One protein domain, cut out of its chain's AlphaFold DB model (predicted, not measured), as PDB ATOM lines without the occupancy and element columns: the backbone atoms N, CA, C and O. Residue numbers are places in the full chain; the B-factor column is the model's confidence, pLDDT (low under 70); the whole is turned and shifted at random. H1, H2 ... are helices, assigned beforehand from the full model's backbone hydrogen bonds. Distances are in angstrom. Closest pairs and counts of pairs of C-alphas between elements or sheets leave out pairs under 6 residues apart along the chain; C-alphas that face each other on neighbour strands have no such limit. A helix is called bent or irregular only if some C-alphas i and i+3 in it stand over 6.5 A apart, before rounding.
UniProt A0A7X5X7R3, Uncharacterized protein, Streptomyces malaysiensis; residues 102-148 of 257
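What this domain is: This is residues 102 to 148 of the 257 residues of an uncharacterized protein of Streptomyces malaysiensis (UniProt A0A7X5X7R3). Three short helices of equal residue count, H1, H2 and H3, make a bent chain of contacts: H2 is the shared partner, with H1 across it on one side and H3 on another, while H1 and H3 do not meet. Between H1 and H2 the backbone makes a wide loop, residues 111 to 124, with its far end at Leu 118. The printed part has 47 residues with three named helices in the order H1, H2, H3 and no named strand; the class is all helix. The whole is compact, with a radius of gyration of the C-alphas of 9.7 A, and it spans 28 by 22 by 18 A.

How they stand to each other: H1, residues 102 to 110, touches H2, residues 125 to 133. Their closest C-alphas are those of Val 104 and Phe 129, 6.2 A apart, and their lines stand about perpendicular at 74 degrees. H2 touches H3, residues 138 to 146, with the C-alphas of Ala 128 and Arg 139 closest at 5.2 A. These two run opposite ways at a steep tilt of 45 degrees. H1 and H3 are apart. In H1, H2 and H3 every O i to N i+4 pair is within hydrogen-bond range.

Where its parts are: H1 begins at C-alpha 102 (124.203, 119.426, 102.178) and is 12.2 A long from first to last C-alpha. H2 begins at C-alpha 125 (131.914, 119.695, 93.851) and is 12.3 A long. H3 is 12.4 A long and ends at C-alpha 146 (134.004, 126.895, 84.175).

The domain as a whole: The two C-alphas farthest apart are those of Leu 118 and Gly 135, 28.0 A. The printed part has no cut. The link from H1 to H2, 14 residues, is long, and the link from H2 to H3, 4 residues, is tight. The mean pLDDT of the printed part is 85.1, and residue 118 is under 70.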
ATOM      1  N   ASN A 102     124.725 118.148 101.702       82.44
ATOM      2  CA  ASN A 102     124.203 119.426 102.178       82.44
ATOM      3  C   ASN A 102     125.336 120.397 102.530       82.44
ATOM      4  O   ASN A 102     125.297 121.543 102.092       82.44
ATOM      5  N   GLN A 103     126.404 119.924 103.181       84.31
ATOM      6  CA  GLN A 103     127.594 120.742 103.452       84.31
ATOM      7  C   GLN A 103     128.267 121.215 102.161       84.31
ATOM      8  O   GLN A 103     128.685 122.367 102.069       84.31
ATOM      9  N   VAL A 104     128.340 120.354 101.138       87.06
ATOM     10  CA  VAL A 104     128.891 120.764  99.838       87.06
ATOM     11  C   VAL A 104     127.990 121.780  99.147       87.06
ATOM     12  O   VAL A 104     128.505 122.699  98.520       87.06
ATOM     13  N   ARG A 105     126.662 121.659  99.255       87.00
ATOM     14  CA  ARG A 105     125.725 122.644  98.695       87.00
ATOM     15  C   ARG A 105     125.860 123.998  99.378       87.00
ATOM     16  O   ARG A 105     125.974 125.002  98.688       87.00
ATOM     17  N   GLU A 106     125.874 124.033 100.705       87.81
ATOM     18  CA  GLU A 106     126.045 125.269 101.476       87.81
ATOM     19  C   GLU A 106     127.387 125.936 101.179       87.81
ATOM     20  O   GLU A 106     127.455 127.146 100.960       87.81
ATOM     21  N   TRP A 107     128.454 125.138 101.110       91.50
ATOM     22  CA  TRP A 107     129.760 125.622 100.696       91.50
ATOM     23  C   TRP A 107     129.752 126.128  99.259       91.50
ATOM     24  O   TRP A 107     130.267 127.207  99.024       91.50
ATOM     25  N   ALA A 108     129.147 125.411  98.312       89.25
ATOM     26  CA  ALA A 108     129.070 125.837  96.919       89.25
ATOM     27  C   ALA A 108     128.290 127.151  96.776       89.25
ATOM     28  O   ALA A 108     128.760 128.045  96.082       89.25
ATOM     29  N   LYS A 109     127.167 127.311  97.495       87.81
ATOM     30  CA  LYS A 109     126.401 128.569  97.558       87.81
ATOM     31  C   LYS A 109     127.262 129.717  98.089       87.81
ATOM     32  O   LYS A 109     127.352 130.762  97.453       87.81
ATOM     33  N   ARG A 110     127.958 129.503  99.212       86.00
ATOM     34  CA  ARG A 110     128.906 130.476  99.787       86.00
ATOM     35  C   ARG A 110     130.048 130.783  98.826       86.00
ATOM     36  O   ARG A 110     130.489 131.926  98.705       86.00
ATOM     37  N   GLU A 111     130.501 129.741  98.133       86.19
ATOM     38  CA  GLU A 111     131.512 129.777  97.098       86.19
ATOM     39  C   GLU A 111     130.983 130.279  95.737       86.19
ATOM     40  O   GLU A 111     131.698 130.203  94.742       86.19
ATOM     41  N   GLY A 112     129.768 130.837  95.671       84.50
ATOM     42  CA  GLY A 112     129.197 131.427  94.455       84.50
ATOM     43  C   GLY A 112     129.054 130.458  93.279       84.50
ATOM     44  O   GLY A 112     128.847 130.888  92.152       84.50
ATOM     45  N   LEU A 113     129.187 129.154  93.515       87.19
ATOM     46  CA  LEU A 113     129.065 128.126  92.495       87.19
ATOM     47  C   LEU A 113     127.583 127.837  92.201       87.19
ATOM     48  O   LEU A 113     126.774 127.758  93.131       87.19
ATOM     49  N   PRO A 114     127.215 127.604  90.929       84.19
ATOM     50  CA  PRO A 114     125.842 127.286  90.557       84.19
ATOM     51  C   PRO A 114     125.443 125.901  91.085       84.19
ATOM     52  O   PRO A 114     125.968 124.874  90.656       84.19
ATOM     53  N   VAL A 115     124.487 125.853  92.013       86.88
ATOM     54  CA  VAL A 115     124.046 124.604  92.647       86.88
ATOM     55  C   VAL A 115     122.525 124.496  92.704       86.88
ATOM     56  O   VAL A 115     121.829 125.452  93.029       86.88
ATOM     57  N   SER A 116     122.008 123.304  92.396       79.75
ATOM     58  CA  SER A 116     120.581 122.985  92.504       79.75
ATOM     59  C   SER A 116     120.182 122.721  93.960       79.75
ATOM     60  O   SER A 116     120.889 122.015  94.683       79.75
ATOM     61  N   GLU A 117     119.030 123.253  94.379       71.25
ATOM     62  CA  GLU A 117     118.540 123.149  95.761       71.25
ATOM     63  C   GLU A 117     118.039 121.745  96.122       71.25
ATOM     64  O   GLU A 117     118.293 121.261  97.223       71.25
ATOM     65  N   LEU A 118     117.391 121.063  95.175       65.81
ATOM     66  CA  LEU A 118     116.771 119.748  95.383       65.81
ATOM     67  C   LEU A 118     117.341 118.658  94.457       65.81
ATOM     68  O   LEU A 118     117.027 117.484  94.615       65.81
ATOM     69  N   GLY A 119     118.219 119.021  93.516       72.81
ATOM     70  CA  GLY A 119     118.762 118.114  92.501       72.81
ATOM     71  C   GLY A 119     120.109 117.470  92.846       72.81
ATOM     72  O   GLY A 119     120.765 117.790  93.842       72.81
ATOM     73  N   ARG A 120     120.555 116.551  91.981       75.81
ATOM     74  CA  ARG A 120     121.855 115.873  92.097       75.81
ATOM     75  C   ARG A 120     123.008 116.881  92.029       75.81
ATOM     76  O   ARG A 120     123.072 117.709  91.127       75.81
ATOM     77  N   LEU A 121     123.953 116.761  92.960       77.75
ATOM     78  CA  LEU A 121     125.146 117.600  92.996       77.75
ATOM     79  C   LEU A 121     126.153 117.180  91.905       77.75
ATOM     80  O   LEU A 121     126.368 115.974  91.720       77.75
ATOM     81  N   PRO A 122     126.808 118.125  91.200       83.31
ATOM     82  CA  PRO A 122     127.855 117.782  90.246       83.31
ATOM     83  C   PRO A 122     128.993 117.002  90.917       83.31
ATOM     84  O   PRO A 122     129.450 117.350  92.006       83.31
ATOM     85  N   LYS A 123     129.500 115.963  90.238       82.88
ATOM     86  CA  LYS A 123     130.560 115.081  90.770       82.88
ATOM     87  C   LYS A 123     131.843 115.832  91.151       82.88
ATOM     88  O   LYS A 123     132.597 115.349  91.987       82.88
ATOM     89  N   GLU A 124     132.086 116.992  90.545       84.88
ATOM     90  CA  GLU A 124     133.281 117.819  90.751       84.88
ATOM     91  C   GLU A 124     133.244 118.634  92.063       84.88
ATOM     92  O   GLU A 124     134.281 119.120  92.506       84.88
ATOM     93  N   TYR A 125     132.080 118.779  92.711       87.75
ATOM     94  CA  TYR A 125     131.914 119.695  93.851       87.75
ATOM     95  C   TYR A 125     132.402 119.081  95.164       87.75
ATOM     96  O   TYR A 125     133.069 119.746  95.949       87.75
ATOM     97  N   ALA A 126     132.127 117.794  95.380       85.62
ATOM     98  CA  ALA A 126     132.641 117.038  96.520       85.62
ATOM     99  C   ALA A 126     134.187 117.089  96.622       85.62
ATOM    100  O   ALA A 126     134.697 117.528  97.654       85.62
ATOM    101  N   PRO A 127     134.962 116.739  95.575       83.44
ATOM    102  CA  PRO A 127     136.420 116.833  95.639       83.44
ATOM    103  C   PRO A 127     136.935 118.269  95.820       83.44
ATOM    104  O   PRO A 127     137.944 118.466  96.492       83.44
ATOM    105  N   ALA A 128     136.255 119.270  95.248       88.06
ATOM    106  CA  ALA A 128     136.632 120.672  95.416       88.06
ATOM    107  C   ALA A 128     136.386 121.185  96.850       88.06
ATOM    108  O   ALA A 128     137.215 121.921  97.377       88.06
ATOM    109  N   PHE A 129     135.306 120.750  97.508       88.69
ATOM    110  CA  PHE A 129     135.044 121.042  98.923       88.69
ATOM    111  C   PHE A 129     136.116 120.454  99.840       88.69
ATOM    112  O   PHE A 129     136.592 121.105 100.769       88.69
ATOM    113  N   GLU A 130     136.512 119.212  99.573       86.25
ATOM    114  CA  GLU A 130     137.560 118.525 100.321       86.25
ATOM    115  C   GLU A 130     138.919 119.230 100.224       86.25
ATOM    116  O   GLU A 130     139.614 119.361 101.229       86.25
ATOM    117  N   GLU A 131     139.294 119.694  99.032       86.88
ATOM    118  CA  GLU A 131     140.517 120.472  98.811       86.88
ATOM    119  C   GLU A 131     140.454 121.842  99.475       86.88
ATOM    120  O   GLU A 131     141.384 122.211 100.194       86.88
ATOM    121  N   ALA A 132     139.323 122.539  99.341       87.25
ATOM    122  CA  ALA A 132     139.119 123.833  99.977       87.25
ATOM    123  C   ALA A 132     139.246 123.738 101.506       87.25
ATOM    124  O   ALA A 132     139.863 124.603 102.126       87.25
ATOM    125  N   ARG A 133     138.763 122.647 102.125       84.75
ATOM    126  CA  ARG A 133     138.949 122.373 103.565       84.75
ATOM    127  C   ARG A 133     140.405 122.148 103.975       84.75
ATOM    128  O   ARG A 133     140.723 122.318 105.148       84.75
ATOM    129  N   ARG A 134     141.273 121.755 103.041       83.31
ATOM    130  CA  ARG A 134     142.723 121.597 103.250       83.31
ATOM    131  C   ARG A 134     143.516 122.848 102.840       83.31
ATOM    132  O   ARG A 134     144.738 122.827 102.929       83.31
ATOM    133  N   GLY A 135     142.840 123.915 102.403       83.38
ATOM    134  CA  GLY A 135     143.454 125.167 101.953       83.38
ATOM    135  C   GLY A 135     143.807 125.216 100.463       83.38
ATOM    136  O   GLY A 135     144.299 126.241  99.999       83.38
ATOM    137  N   ASP A 136     143.531 124.158  99.695       88.00
ATOM    138  CA  ASP A 136     143.766 124.134  98.250       88.00
ATOM    139  C   ASP A 136     142.525 124.638  97.493       88.00
ATOM    140  O   ASP A 136     141.446 124.047  97.546       88.00
ATOM    141  N   ARG A 137     142.673 125.759  96.778       87.94
ATOM    142  CA  ARG A 137     141.596 126.387  95.989       87.94
ATOM    143  C   ARG A 137     141.694 126.074  94.493       87.94
ATOM    144  O   ARG A 137     140.923 126.620  93.708       87.94
ATOM    145  N   THR A 138     142.592 125.184  94.069       90.06
ATOM    146  CA  THR A 138     142.861 124.907  92.649       90.06
ATOM    147  C   THR A 138     141.624 124.397  91.910       90.06
ATOM    148  O   THR A 138     141.256 124.939  90.861       90.06
ATOM    149  N   ARG A 139     140.934 123.377  92.445       87.69
ATOM    150  CA  ARG A 139     139.695 122.871  91.826       87.69
ATOM    151  C   ARG A 139     138.540 123.857  91.942       87.69
ATOM    152  O   ARG A 139     137.775 123.972  90.990       87.69
ATOM    153  N   LEU A 140     138.441 124.602  93.041       87.94
ATOM    154  CA  LEU A 140     137.440 125.659  93.184       87.94
ATOM    155  C   LEU A 140     137.601 126.731  92.095       87.94
ATOM    156  O   LEU A 140     136.646 127.024  91.383       87.94
ATOM    157  N   ASN A 141     138.813 127.248  91.892       90.25
ATOM    158  CA  ASN A 141     139.092 128.253  90.864       90.25
ATOM    159  C   ASN A 141     138.793 127.726  89.454       90.25
ATOM    160  O   ASN A 141     138.296 128.462  88.606       90.25
ATOM    161  N   ARG A 142     139.039 126.434  89.202       91.25
ATOM    162  CA  ARG A 142     138.648 125.784  87.944       91.25
ATOM    163  C   ARG A 142     137.129 125.752  87.761       91.25
ATOM    164  O   ARG A 142     136.657 126.019  86.660       91.25
ATOM    165  N   LEU A 143     136.378 125.427  88.814       90.38
ATOM    166  CA  LEU A 143     134.914 125.402  88.784       90.38
ATOM    167  C   LEU A 143     134.319 126.797  88.577       90.38
ATOM    168  O   LEU A 143     133.395 126.937  87.783       90.38
ATOM    169  N   LEU A 144     134.884 127.816  89.224       87.50
ATOM    170  CA  LEU A 144     134.487 129.214  89.040       87.50
ATOM    171  C   LEU A 144     134.714 129.666  87.597       87.50
ATOM    172  O   LEU A 144     133.776 130.111  86.944       87.50
ATOM    173  N   ARG A 145     135.907 129.417  87.039       87.50
ATOM    174  CA  ARG A 145     136.201 129.723  85.628       87.50
ATOM    175  C   ARG A 145     135.285 128.966  84.663       87.50
ATOM    176  O   ARG A 145     134.830 129.539  83.681       87.50
ATOM    177  N   LYS A 146     134.968 127.697  84.953       88.12
ATOM    178  CA  LYS A 146     134.004 126.895  84.175       88.12
ATOM    179  C   LYS A 146     132.587 127.476  84.239       88.12
ATOM    180  O   LYS A 146     131.852 127.370  83.263       88.12
ATOM    181  N   ALA A 147     132.226 128.096  85.357       84.19
ATOM    182  CA  ALA A 147     130.977 128.826  85.538       84.19
ATOM    183  C   ALA A 147     131.036 130.279  85.022       84.19
ATOM    184  O   ALA A 147     130.071 131.008  85.216       84.19
ATOM    185  N   GLN A 148     132.132 130.694  84.368       85.25
ATOM    186  CA  GLN A 148     132.368 132.069  83.901       85.25
ATOM    187  C   GLN A 148     132.352 133.114  85.034       85.25
ATOM    188  O   GLN A 148     132.012 134.271  84.820       85.25
TER     189      GLN A 148